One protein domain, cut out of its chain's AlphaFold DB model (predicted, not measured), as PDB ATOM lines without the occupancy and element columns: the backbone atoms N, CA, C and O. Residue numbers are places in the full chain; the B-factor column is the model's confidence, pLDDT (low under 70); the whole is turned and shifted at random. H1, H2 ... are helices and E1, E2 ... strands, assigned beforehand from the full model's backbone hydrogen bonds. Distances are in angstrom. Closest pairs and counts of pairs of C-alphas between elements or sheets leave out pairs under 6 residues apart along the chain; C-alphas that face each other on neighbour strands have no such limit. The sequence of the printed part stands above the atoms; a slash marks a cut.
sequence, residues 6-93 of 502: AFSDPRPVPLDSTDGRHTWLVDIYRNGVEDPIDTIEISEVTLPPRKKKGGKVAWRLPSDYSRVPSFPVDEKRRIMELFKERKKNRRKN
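Overview. This is residues 6 to 93 of the 502 residues of the protein "Hypothetical protein" of Chaetoceros debilis (UniProt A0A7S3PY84). A small two-strand hairpin, E1 and E2, is widened along E1 by short pairings of the opening stretch, and one long helix, H1, packs on it with residues 79 to 87, chiefly at E2, while its last residues, 88 to 93, stick out. Long loops make much of the rest, and a second, smaller hairpin of residues 50 to 51 with E3 lies far from the link between E1 and E2. The 88 printed residues hold three named strands and one named helix in the order E1, E2, E3, H1; the sheet E1 - E2 is antiparallel. The class is mixed, helices and strands, with 36 residues, under half, in named elements. The whole is only just compact, close to loose, with a radius of gyration of the C-alphas of 14.0 A and spans of 38 by 34 by 27 A.

Along the chain. E1, residues 24 to 30, starts with C-alpha 24 at (5.215, -6.382, 12.132) and is 19.9 A long. E2, residues 38 to 42, measures 12.7 A. E3 is residues 57 to 59. H1, residues 73 to 93, measures 30.5 A and ends with C-alpha 93 at (16.593, -28.111, 3.738).

Arrangement. E1 and E2 form a hairpin, antiparallel at 152 degrees, with N 26 and O 40 2.9 A apart and N 28 and O 38 2.8 A apart, both within hydrogen-bond range. Residues 6 to 7 pair antiparallel with 28 to 29 of E1, and 11 to 12 with 24 to 25. The closest C-alphas of E2 and H1, Ile 40 and Phe 83, are 7.3 A apart. E1 and H1 are only just apart, at 8.2 A. E3 pairs with no named strand, but residues 50 to 51 pair antiparallel with 57 to 59. In H1 every O i to N i+4 pair is within hydrogen-bond range.

Size, cuts and confidence. The C-alphas farthest apart, Gly 32 and Gly 54, are 42.7 A apart. The printed part has no cut. The links E2 to E3 and E3 to H1 are long. The mean pLDDT of the printed part is 93.8; residues 17 to 18 are under 70.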
ATOM      1  N   ALA A   6      17.974  -3.535   0.885       94.44
ATOM      2  CA  ALA A   6      17.156  -2.518   1.540       94.44
ATOM      3  C   ALA A   6      16.075  -3.179   2.410       94.44
ATOM      4  O   ALA A   6      15.776  -4.360   2.245       94.44
ATOM      5  N   PHE A   7      15.490  -2.405   3.323       95.19
ATOM      6  CA  PHE A   7      14.358  -2.817   4.154       95.19
ATOM      7  C   PHE A   7      13.151  -1.936   3.833       95.19
ATOM      8  O   PHE A   7      13.344  -0.735   3.633       95.19
ATOM      9  N   SER A   8      11.937  -2.489   3.853       97.00
ATOM     10  CA  SER A   8      10.730  -1.657   3.934       97.00
ATOM     11  C   SER A   8      10.645  -0.938   5.282       97.00
ATOM     12  O   SER A   8      11.272  -1.341   6.271       97.00
ATOM     13  N   ASP A   9       9.778   0.068   5.358       97.00
ATOM     14  CA  ASP A   9       9.170   0.420   6.637       97.00
ATOM     15  C   ASP A   9       8.301  -0.752   7.148       97.00
ATOM     16  O   ASP A   9       7.745  -1.515   6.345       97.00
ATOM     17  N   PRO A  10       8.210  -0.961   8.473       97.44
ATOM     18  CA  PRO A  10       7.479  -2.089   9.037       97.44
ATOM     19  C   PRO A  10       5.965  -1.919   8.882       97.44
ATOM     20  O   PRO A  10       5.385  -0.952   9.378       97.44
ATOM     21  N   ARG A  11       5.313  -2.906   8.262       97.19
ATOM     22  CA  ARG A  11       3.848  -2.977   8.137       97.19
ATOM     23  C   ARG A  11       3.254  -3.790   9.294       97.19
ATOM     24  O   ARG A  11       3.842  -4.813   9.642       97.19
ATOM     25  N   PRO A  12       2.125  -3.396   9.902       95.88
ATOM     26  CA  PRO A  12       1.466  -4.219  10.916       95.88
ATOM     27  C   PRO A  12       0.881  -5.492  10.286       95.88
ATOM     28  O   PRO A  12       0.401  -5.457   9.153       95.88
ATOM     29  N   VAL A  13       0.895  -6.611  11.015       93.50
ATOM     30  CA  VAL A  13       0.100  -7.796  10.649       93.50
ATOM     31  C   VAL A  13      -1.355  -7.563  11.099       93.50
ATOM     32  O   VAL A  13      -1.552  -7.143  12.242       93.50
ATOM     33  N   PRO A  14      -2.372  -7.815  10.248       85.69
ATOM     34  CA  PRO A  14      -3.778  -7.781  10.655       85.69
ATOM     35  C   PRO A  14      -4.072  -8.675  11.868       85.69
ATOM     36  O   PRO A  14      -3.395  -9.676  12.105       85.69
ATOM     37  N   LEU A  15      -5.086  -8.309  12.656       78.50
ATOM     38  CA  LEU A  15      -5.301  -8.865  13.999       78.50
ATOM     39  C   LEU A  15      -5.830 -10.314  14.038       78.50
ATOM     40  O   LEU A  15      -6.095 -10.832  15.118       78.50
ATOM     41  N   ASP A  16      -5.938 -10.977  12.887       74.38
ATOM     42  CA  ASP A  16      -6.465 -12.341  12.725       74.38
ATOM     43  C   ASP A  16      -5.556 -13.424  13.354       74.38
ATOM     44  O   ASP A  16      -5.913 -14.598  13.431       74.38
ATOM     45  N   SER A  17      -4.367 -13.033  13.827       65.94
ATOM     46  CA  SER A  17      -3.443 -13.889  14.579       65.94
ATOM     47  C   SER A  17      -3.851 -13.990  16.056       65.94
ATOM     48  O   SER A  17      -3.706 -13.036  16.822       65.94
ATOM     49  N   THR A  18      -4.291 -15.180  16.474       56.81
ATOM     50  CA  THR A  18      -4.931 -15.494  17.774       56.81
ATOM     51  C   THR A  18      -4.177 -15.095  19.046       56.81
ATOM     52  O   THR A  18      -4.778 -15.034  20.116       56.81
ATOM     53  N   ASP A  19      -2.873 -14.837  18.966       78.81
ATOM     54  CA  ASP A  19      -1.996 -14.651  20.129       78.81
ATOM     55  C   ASP A  19      -2.091 -13.257  20.781       78.81
ATOM     56  O   ASP A  19      -1.484 -13.033  21.832       78.81
ATOM     57  N   GLY A  20      -2.785 -12.296  20.157       82.56
ATOM     58  CA  GLY A  20      -2.917 -10.920  20.667       82.56
ATOM     59  C   GLY A  20      -1.593 -10.141  20.749       82.56
ATOM     60  O   GLY A  20      -1.494  -9.138  21.457       82.56
ATOM     61  N   ARG A  21      -0.548 -10.617  20.060       88.69
ATOM     62  CA  ARG A  21       0.797 -10.028  20.062       88.69
ATOM     63  C   ARG A  21       0.963  -9.025  18.927       88.69
ATOM     64  O   ARG A  21       0.465  -9.222  17.823       88.69
ATOM     65  N   HIS A  22       1.715  -7.966  19.208       92.38
ATOM     66  CA  HIS A  22       2.032  -6.931  18.234       92.38
ATOM     67  C   HIS A  22       3.165  -7.406  17.320       92.38
ATOM     68  O   HIS A  22       4.317  -7.515  17.752       92.38
ATOM     69  N   THR A  23       2.819  -7.691  16.068       94.81
ATOM     70  CA  THR A  23       3.704  -8.295  15.071       94.81
ATOM     71  C   THR A  23       3.747  -7.428  13.817       94.81
ATOM     72  O   THR A  23       2.728  -6.932  13.341       94.81
ATOM     73  N   TRP A  24       4.950  -7.246  13.278       96.56
ATOM     74  CA  TRP A  24       5.215  -6.382  12.132       96.56
ATOM     75  C   TRP A  24       5.964  -7.154  11.045       96.56
ATOM     76  O   TRP A  24       6.843  -7.956  11.348       96.56
ATOM     77  N   LEU A  25       5.656  -6.899   9.778       96.88
ATOM     78  CA  LEU A  25       6.392  -7.424   8.632       96.88
ATOM     79  C   LEU A  25       7.405  -6.387   8.150       96.88
ATOM     80  O   LEU A  25       7.056  -5.229   7.928       96.88
ATOM     81  N   VAL A  26       8.649  -6.821   7.964       98.19
ATOM     82  CA  VAL A  26       9.706  -6.051   7.300       98.19
ATOM     83  C   VAL A  26      10.130  -6.815   6.057       98.19
ATOM     84  O   VAL A  26      10.696  -7.907   6.159       98.19
ATOM     85  N   ASP A  27       9.869  -6.238   4.892       98.12
ATOM     86  CA  ASP A  27      10.354  -6.777   3.628       98.12
ATOM     87  C   ASP A  27      11.836  -6.464   3.450       98.12
ATOM     88  O   ASP A  27      12.337  -5.421   3.882       98.12
ATOM     89  N   ILE A  28      12.537  -7.377   2.784       97.12
ATOM     90  CA  ILE A  28      13.934  -7.231   2.401       97.12
ATOM     91  C   ILE A  28      14.007  -7.249   0.885       97.12
ATOM     92  O   ILE A  28      13.696  -8.256   0.252       97.12
ATOM     93  N   TYR A  29      14.481  -6.152   0.310       96.81
ATOM     94  CA  TYR A  29      14.695  -6.011  -1.127       96.81
ATOM     95  C   TYR A  29      16.166  -6.214  -1.470       96.81
ATOM     96  O   TYR A  29      17.059  -6.034  -0.636       96.81
ATOM     97  N   ARG A  30      16.436  -6.547  -2.729       94.50
ATOM     98  CA  ARG A  30      17.776  -6.508  -3.323       94.50
ATOM     99  C   ARG A  30      17.847  -5.287  -4.231       94.50
ATOM    100  O   ARG A  30      16.894  -5.030  -4.951       94.50
ATOM    101  N   ASN A  31      18.967  -4.565  -4.248       87.69
ATOM    102  CA  ASN A  31      19.130  -3.430  -5.166       87.69
ATOM    103  C   ASN A  31      18.837  -3.869  -6.618       87.69
ATOM    104  O   ASN A  31      19.505  -4.781  -7.117       87.69
ATOM    105  N   GLY A  32      17.863  -3.223  -7.271       88.25
ATOM    106  CA  GLY A  32      17.402  -3.568  -8.623       88.25
ATOM    107  C   GLY A  32      16.371  -4.705  -8.702       88.25
ATOM    108  O   GLY A  32      16.245  -5.312  -9.759       88.25
ATOM    109  N   VAL A  33      15.677  -5.030  -7.605       91.69
ATOM    110  CA  VAL A  33      14.529  -5.950  -7.577       91.69
ATOM    111  C   VAL A  33      13.408  -5.283  -6.781       91.69
ATOM    112  O   VAL A  33      13.623  -4.932  -5.621       91.69
ATOM    113  N   GLU A  34      12.248  -5.091  -7.409       92.06
ATOM    114  CA  GLU A  34      11.072  -4.462  -6.785       92.06
ATOM    115  C   GLU A  34      10.356  -5.423  -5.825       92.06
ATOM    116  O   GLU A  34       9.913  -5.011  -4.755       92.06
ATOM    117  N   ASP A  35      10.329  -6.718  -6.151       93.94
ATOM    118  CA  ASP A  35       9.783  -7.757  -5.278       93.94
ATOM    119  C   ASP A  35      10.625  -7.984  -4.003       93.94
ATOM    120  O   ASP A  35      11.866  -8.001  -4.047       93.94
ATOM    121  N   PRO A  36       9.978  -8.248  -2.851       96.69
ATOM    122  CA  PRO A  36      10.672  -8.614  -1.625       96.69
ATOM    123  C   PRO A  36      11.303 -10.009  -1.753       96.69
ATOM    124  O   PRO A  36      10.627 -11.019  -1.937       96.69
ATOM    125  N   ILE A  37      12.626 -10.098  -1.589       96.12
ATOM    126  CA  ILE A  37      13.367 -11.371  -1.658       96.12
ATOM    127  C   ILE A  37      13.247 -12.218  -0.376       96.12
ATOM    128  O   ILE A  37      13.719 -13.361  -0.336       96.12
ATOM    129  N   ASP A  38      12.694 -11.635   0.689       97.06
ATOM    130  CA  ASP A  38      12.261 -12.280   1.933       97.06
ATOM    131  C   ASP A  38      11.390 -11.290   2.724       97.06
ATOM    132  O   ASP A  38      11.698 -10.097   2.748       97.06
ATOM    133  N   THR A  39      10.386 -11.779   3.447       97.62
ATOM    134  CA  THR A  39       9.620 -10.978   4.418       97.62
ATOM    135  C   THR A  39       9.882 -11.524   5.815       97.62
ATOM    136  O   THR A  39       9.652 -12.708   6.086       97.62
ATOM    137  N   ILE A  40      10.390 -10.686   6.720       97.31
ATOM    138  CA  ILE A  40      10.687 -11.078   8.100       97.31
ATOM    139  C   ILE A  40       9.588 -10.600   9.037       97.31
ATOM    140  O   ILE A  40       9.254  -9.422   9.101       97.31
ATOM    141  N   GLU A  41       9.078 -11.554   9.804       96.75
ATOM    142  CA  GLU A  41       8.150 -11.330  10.899       96.75
ATOM    143  C   GLU A  41       8.919 -10.867  12.148       96.75
ATOM    144  O   GLU A  41       9.804 -11.562  12.665       96.75
ATOM    145  N   ILE A  42       8.585  -9.671  12.618       97.38
ATOM    146  CA  ILE A  42       9.186  -8.982  13.753       97.38
ATOM    147  C   ILE A  42       8.174  -8.949  14.898       97.38
ATOM    148  O   ILE A  42       7.201  -8.198  14.870       97.38
ATOM    149  N   SER A  43       8.441  -9.753  15.922       95.88
ATOM    150  CA  SER A  43       7.686  -9.831  17.174       95.88
ATOM    151  C   SER A  43       8.653  -9.791  18.365       95.88
ATOM    152  O   SER A  43       9.877  -9.843  18.192       95.88
ATOM    153  N   GLU A  44       8.141  -9.740  19.598       95.50
ATOM    154  CA  GLU A  44       8.995  -9.821  20.798       95.50
ATOM    155  C   GLU A  44       9.794 -11.137  20.895       95.50
ATOM    156  O   GLU A  44      10.792 -11.192  21.616       95.50
ATOM    157  N   VAL A  45       9.393 -12.182  20.158       95.19
ATOM    158  CA  VAL A  45      10.091 -13.476  20.104       95.19
ATOM    159  C   VAL A  45      11.251 -13.443  19.106       95.19
ATOM    160  O   VAL A  45      12.345 -13.899  19.436       95.19
ATOM    161  N   THR A  46      11.050 -12.891  17.903       95.56
ATOM    162  CA  THR A  46      12.098 -12.849  16.864       95.56
ATOM    163  C   THR A  46      13.095 -11.710  17.078       95.56
ATOM    164  O   THR A  46      14.284 -11.873  16.796       95.56
ATOM    165  N   LEU A  47      12.657 -10.574  17.635       96.50
ATOM    166  CA  LEU A  47      13.505  -9.407  17.890       96.50
ATOM    167  C   LEU A  47      13.386  -8.906  19.349       96.50
ATOM    168  O   LEU A  47      12.996  -7.759  19.584       96.50
ATOM    169  N   PRO A  48      13.768  -9.723  20.354       96.69
ATOM    170  CA  PRO A  48      13.531  -9.422  21.766       96.69
ATOM    171  C   PRO A  48      14.166  -8.101  22.246       96.69
ATOM    172  O   PRO A  48      15.229  -7.712  21.728       96.69
ATOM    173  N   PRO A  49      13.564  -7.435  23.260       97.38
ATOM    174  CA  PRO A  49      14.016  -6.149  23.794       97.38
ATOM    175  C   PRO A  49      15.488  -6.134  24.219       97.38
ATOM    176  O   PRO A  49      15.920  -6.873  25.109       97.38
ATOM    177  N   ARG A  50      16.269  -5.232  23.621       96.81
ATOM    178  CA  ARG A  50      17.700  -5.086  23.912       96.81
ATOM    179  C   ARG A  50      17.890  -4.305  25.209       96.81
ATOM    180  O   ARG A  50      17.280  -3.255  25.393       96.81
ATOM    181  N   LYS A  51      18.775  -4.764  26.098       96.94
ATOM    182  CA  LYS A  51      19.127  -4.088  27.364       96.94
ATOM    183  C   LYS A  51      20.594  -3.647  27.343       96.94
ATOM    184  O   LYS A  51      21.447  -4.376  26.846       96.94
ATOM    185  N   LYS A  52      20.899  -2.457  27.873       96.00
ATOM    186  CA  LYS A  52      22.285  -1.975  28.046       96.00
ATOM    187  C   LYS A  52      22.917  -2.601  29.298       96.00
ATOM    188  O   LYS A  52      22.214  -3.083  30.189       96.00
ATOM    189  N   LYS A  53      24.250  -2.550  29.408       92.94
ATOM    190  CA  LYS A  53      24.976  -2.878  30.649       92.94
ATOM    191  C   LYS A  53      24.474  -1.944  31.762       92.94
ATOM    192  O   LYS A  53      24.685  -0.740  31.679       92.94
ATOM    193  N   GLY A  54      23.746  -2.493  32.738       94.50
ATOM    194  CA  GLY A  54      22.928  -1.719  33.690       94.50
ATOM    195  C   GLY A  54      21.406  -1.918  33.562       94.50
ATOM    196  O   GLY A  54      20.643  -1.166  34.158       94.50
ATOM    197  N   GLY A  55      20.937  -2.896  32.778       95.12
ATOM    198  CA  GLY A  55      19.552  -3.395  32.789       95.12
ATOM    199  C   GLY A  55      18.516  -2.539  32.049       95.12
ATOM    200  O   GLY A  55      17.530  -3.088  31.558       95.12
ATOM    201  N   LYS A  56      18.753  -1.228  31.910       96.56
ATOM    202  CA  LYS A  56      17.894  -0.302  31.151       96.56
ATOM    203  C   LYS A  56      17.681  -0.802  29.715       96.56
ATOM    204  O   LYS A  56      18.648  -1.130  29.021       96.56
ATOM    205  N   VAL A  57      16.426  -0.831  29.269       96.62
ATOM    206  CA  VAL A  57      16.058  -1.181  27.889       96.62
ATOM    207  C   VAL A  57      16.633  -0.125  26.938       96.62
ATOM    208  O   VAL A  57      16.428   1.070  27.126       96.62
ATOM    209  N   ALA A  58      17.402  -0.574  25.950       96.50
ATOM    210  CA  ALA A  58      17.947   0.239  24.868       96.50
ATOM    211  C   ALA A  58      16.905   0.468  23.768       96.50
ATOM    212  O   ALA A  58      16.823   1.562  23.221       96.50
ATOM    213  N   TRP A  59      16.148  -0.587  23.451       97.56
ATOM    214  CA  TRP A  59      15.140  -0.626  22.399       97.56
ATOM    215  C   TRP A  59      14.168  -1.792  22.649       97.56
ATOM    216  O   TRP A  59      14.579  -2.844  23.151       97.56
ATOM    217  N   ARG A  60      12.893  -1.602  22.299       97.12
ATOM    218  CA  ARG A  60      11.819  -2.611  22.294       97.12
ATOM    219  C   ARG A  60      10.835  -2.300  21.163       97.12
ATOM    220  O   ARG A  60      10.807  -1.155  20.707       97.12
ATOM    221  N   LEU A  61      10.002  -3.268  20.782       96.62
ATOM    222  CA  LEU A  61       8.823  -2.983  19.961       96.62
ATOM    223  C   LEU A  61       7.864  -2.019  20.702       96.62
ATOM    224  O   LEU A  61       7.816  -2.028  21.940       96.62
ATOM    225  N   PRO A  62       7.089  -1.203  19.966       96.25
ATOM    226  CA  PRO A  62       5.818  -0.652  20.430       96.25
ATOM    227  C   PRO A  62       4.909  -1.765  20.964       96.25
ATOM    228  O   PRO A  62       4.936  -2.888  20.465       96.25
ATOM    229  N   SER A  63       4.108  -1.457  21.981       93.44
ATOM    230  CA  SER A  63       3.183  -2.421  22.605       93.44
ATOM    231  C   SER A  63       1.758  -2.277  22.057       93.44
ATOM    232  O   SER A  63       0.804  -2.716  22.690       93.44
ATOM    233  N   ASP A  64       1.644  -1.591  20.921       92.81
ATOM    234  CA  ASP A  64       0.440  -1.021  20.341       92.81
ATOM    235  C   ASP A  64       0.699  -0.700  18.856       92.81
ATOM    236  O   ASP A  64       1.824  -0.365  18.472       92.81
ATOM    237  N   TYR A  65      -0.331  -0.772  18.009       92.88
ATOM    238  CA  TYR A  65      -0.210  -0.451  16.579       92.88
ATOM    239  C   TYR A  65      -0.283   1.054  16.255       92.88
ATOM    240  O   TYR A  65      -0.103   1.424  15.096       92.88
ATOM    241  N   SER A  66      -0.492   1.939  17.242       94.31
ATOM    242  CA  SER A  66      -0.576   3.393  16.994       94.31
ATOM    243  C   SER A  66       0.755   4.008  16.548       94.31
ATOM    244  O   SER A  66       0.790   5.094  15.969       94.31
ATOM    245  N   ARG A  67       1.865   3.304  16.805       95.81
ATOM    246  CA  ARG A  67       3.222   3.769  16.536       95.81
ATOM    247  C   ARG A  67       4.005   2.761  15.701       95.81
ATOM    248  O   ARG A  67       4.352   1.687  16.180       95.81
ATOM    249  N   VAL A  68       4.398   3.169  14.497       96.44
ATOM    250  CA  VAL A  68       5.322   2.415  13.635       96.44
ATOM    251  C   VAL A  68       6.693   2.251  14.333       96.44
ATOM    252  O   VAL A  68       7.255   3.246  14.813       96.44
ATOM    253  N   PRO A  69       7.265   1.031  14.427       96.81
ATOM    254  CA  PRO A  69       8.573   0.819  15.038       96.81
ATOM    255  C   PRO A  69       9.702   1.428  14.200       96.81
ATOM    256  O   PRO A  69       9.941   1.038  13.063       96.81
ATOM    257  N   SER A  70      10.480   2.331  14.797       96.81
ATOM    258  CA  SER A  70      11.747   2.776  14.212       96.81
ATOM    259  C   SER A  70      12.871   1.813  14.604       96.81
ATOM    260  O   SER A  70      13.073   1.557  15.796       96.81
ATOM    261  N   PHE A  71      13.611   1.292  13.621       96.88
ATOM    262  CA  PHE A  71      14.758   0.399  13.830       96.88
ATOM    263  C   PHE A  71      16.095   1.165  13.749       96.88
ATOM    264  O   PHE A  71      16.476   1.600  12.657       96.88
ATOM    265  N   PRO A  72      16.851   1.295  14.859       96.50
ATOM    266  CA  PRO A  72      18.233   1.775  14.832       96.50
ATOM    267  C   PRO A  72      19.166   0.860  14.026       96.50
ATOM    268  O   PRO A  72      18.820  -0.269  13.686       96.50
ATOM    269  N   VAL A  73      20.397   1.317  13.775       95.88
ATOM    270  CA  VAL A  73      21.424   0.563  13.024       95.88
ATOM    271  C   VAL A  73      21.706  -0.822  13.630       95.88
ATOM    272  O   VAL A  73      21.834  -1.797  12.892       95.88
ATOM    273  N   ASP A  74      21.751  -0.930  14.962       96.06
ATOM    274  CA  ASP A  74      21.937  -2.208  15.667       96.06
ATOM    275  C   ASP A  74      20.774  -3.185  15.407       96.06
ATOM    276  O   ASP A  74      20.979  -4.373  15.169       96.06
ATOM    277  N   GLU A  75      19.537  -2.690  15.432       96.81
ATOM    278  CA  GLU A  75      18.336  -3.481  15.173       96.81
ATOM    279  C   GLU A  75      18.208  -3.860  13.689       96.81
ATOM    280  O   GLU A  75      17.939  -5.022  13.393       96.81
ATOM    281  N   LYS A  76      18.509  -2.951  12.748       95.94
ATOM    282  CA  LYS A  76      18.598  -3.283  11.312       95.94
ATOM    283  C   LYS A  76      19.657  -4.364  11.046       95.94
ATOM    284  O   LYS A  76      19.428  -5.257  10.231       95.94
ATOM    285  N   ARG A  77      20.778  -4.364  11.784       95.94
ATOM    286  CA  ARG A  77      21.768  -5.457  11.742       95.94
ATOM    287  C   ARG A  77      21.187  -6.785  12.244       95.94
ATOM    288  O   ARG A  77      21.367  -7.790  11.566       95.94
ATOM    289  N   ARG A  78      20.440  -6.798  13.353       96.88
ATOM    290  CA  ARG A  78      19.763  -8.015  13.856       96.88
ATOM    291  C   ARG A  78      18.750  -8.580  12.848       96.88
ATOM    292  O   ARG A  78      18.697  -9.791  12.658       96.88
ATOM    293  N   ILE A  79      17.993  -7.730  12.151       97.06
ATOM    294  CA  ILE A  79      17.074  -8.168  11.079       97.06
ATOM    295  C   ILE A  79      17.866  -8.773   9.901       97.06
ATOM    296  O   ILE A  79      17.502  -9.827   9.379       97.06
ATOM    297  N   MET A  80      19.008  -8.179   9.538       95.94
ATOM    298  CA  MET A  80      19.925  -8.735   8.531       95.94
ATOM    299  C   MET A  80      20.540 -10.086   8.952       95.94
ATOM    300  O   MET A  80      20.809 -10.940   8.104       95.94
ATOM    301  N   GLU A  81      20.763 -10.310  10.248       96.38
ATOM    302  CA  GLU A  81      21.226 -11.592  10.795       96.38
ATOM    303  C   GLU A  81      20.130 -12.668  10.698       96.38
ATOM    304  O   GLU A  81      20.400 -13.747  10.164       96.38
ATOM    305  N   LEU A  82      18.880 -12.349  11.069       97.12
ATOM    306  CA  LEU A  82      17.712 -13.228  10.881       97.12
ATOM    307  C   LEU A  82      17.505 -13.610   9.403       97.12
ATOM    308  O   LEU A  82      17.230 -14.771   9.092       97.12
ATOM    309  N   PHE A  83      17.695 -12.668   8.474       96.31
ATOM    310  CA  PHE A  83      17.676 -12.937   7.031       96.31
ATOM    311  C   PHE A  83      18.762 -13.930   6.614       96.31
ATOM    312  O   PHE A  83      18.494 -14.927   5.937       96.31
ATOM    313  N   LYS A  84      20.006 -13.672   7.031       95.88
ATOM    314  CA  LYS A  84      21.162 -14.517   6.709       95.88
ATOM    315  C   LYS A  84      20.997 -15.926   7.302       95.88
ATOM    316  O   LYS A  84      21.393 -16.895   6.653       95.88
ATOM    317  N   GLU A  85      20.330 -16.064   8.449       96.75
ATOM    318  CA  GLU A  85      19.934 -17.349   9.034       96.75
ATOM    319  C   GLU A  85      18.809 -18.056   8.257       96.75
ATOM    320  O   GLU A  85      19.013 -19.189   7.813       96.75
ATOM    321  N   ARG A  86      17.662 -17.403   7.999       96.06
ATOM    322  CA  ARG A  86      16.565 -17.970   7.180       96.06
ATOM    323  C   ARG A  86      17.081 -18.456   5.820       96.06
ATOM    324  O   ARG A  86      16.825 -19.592   5.415       96.06
ATOM    325  N   LYS A  87      17.915 -17.649   5.154       94.81
ATOM    326  CA  LYS A  87      18.578 -17.964   3.876       94.81
ATOM    327  C   LYS A  87      19.546 -19.154   3.970       94.81
ATOM    328  O   LYS A  87      19.637 -19.936   3.022       94.81
ATOM    329  N   LYS A  88      20.243 -19.329   5.099       95.81
ATOM    330  CA  LYS A  88      21.110 -20.492   5.378       95.81
ATOM    331  C   LYS A  88      20.290 -21.764   5.618       95.81
ATOM    332  O   LYS A  88      20.655 -22.817   5.100       95.81
ATOM    333  N   ASN A  89      19.168 -21.666   6.326       94.56
ATOM    334  CA  ASN A  89      18.300 -22.808   6.613       94.56
ATOM    335  C   ASN A  89      17.535 -23.276   5.360       94.56
ATOM    336  O   ASN A  89      17.536 -24.472   5.076       94.56
ATOM    337  N   ARG A  90      17.037 -22.361   4.507       92.81
ATOM    338  CA  ARG A  90      16.492 -22.718   3.176       92.81
ATOM    339  C   ARG A  90      17.492 -23.515   2.320       92.81
ATOM    340  O   ARG A  90      17.100 -24.467   1.650       92.81
ATOM    341  N   ARG A  91      18.788 -23.171   2.371       91.75
ATOM    342  CA  ARG A  91      19.857 -23.906   1.661       91.75
ATOM    343  C   ARG A  91      20.123 -25.303   2.224       91.75
ATOM    344  O   ARG A  91      20.381 -26.201   1.435       91.75
ATOM    345  N   LYS A  92      20.051 -25.492   3.548       93.75
ATOM    346  CA  LYS A  92      20.167 -26.823   4.171       93.75
ATOM    347  C   LYS A  92      19.017 -27.730   3.734       93.75
ATOM    348  O   LYS A  92      19.260 -28.795   3.180       93.75
ATOM    349  N   ASN A  93      17.779 -27.275   3.931       87.25
ATOM    350  CA  ASN A  93      16.593 -28.111   3.738       87.25
ATOM    351  C   ASN A  93      16.400 -28.512   2.264       87.25
ATOM    352  O   ASN A  93      16.032 -29.649   1.980       87.25
TER     353      ASN A  93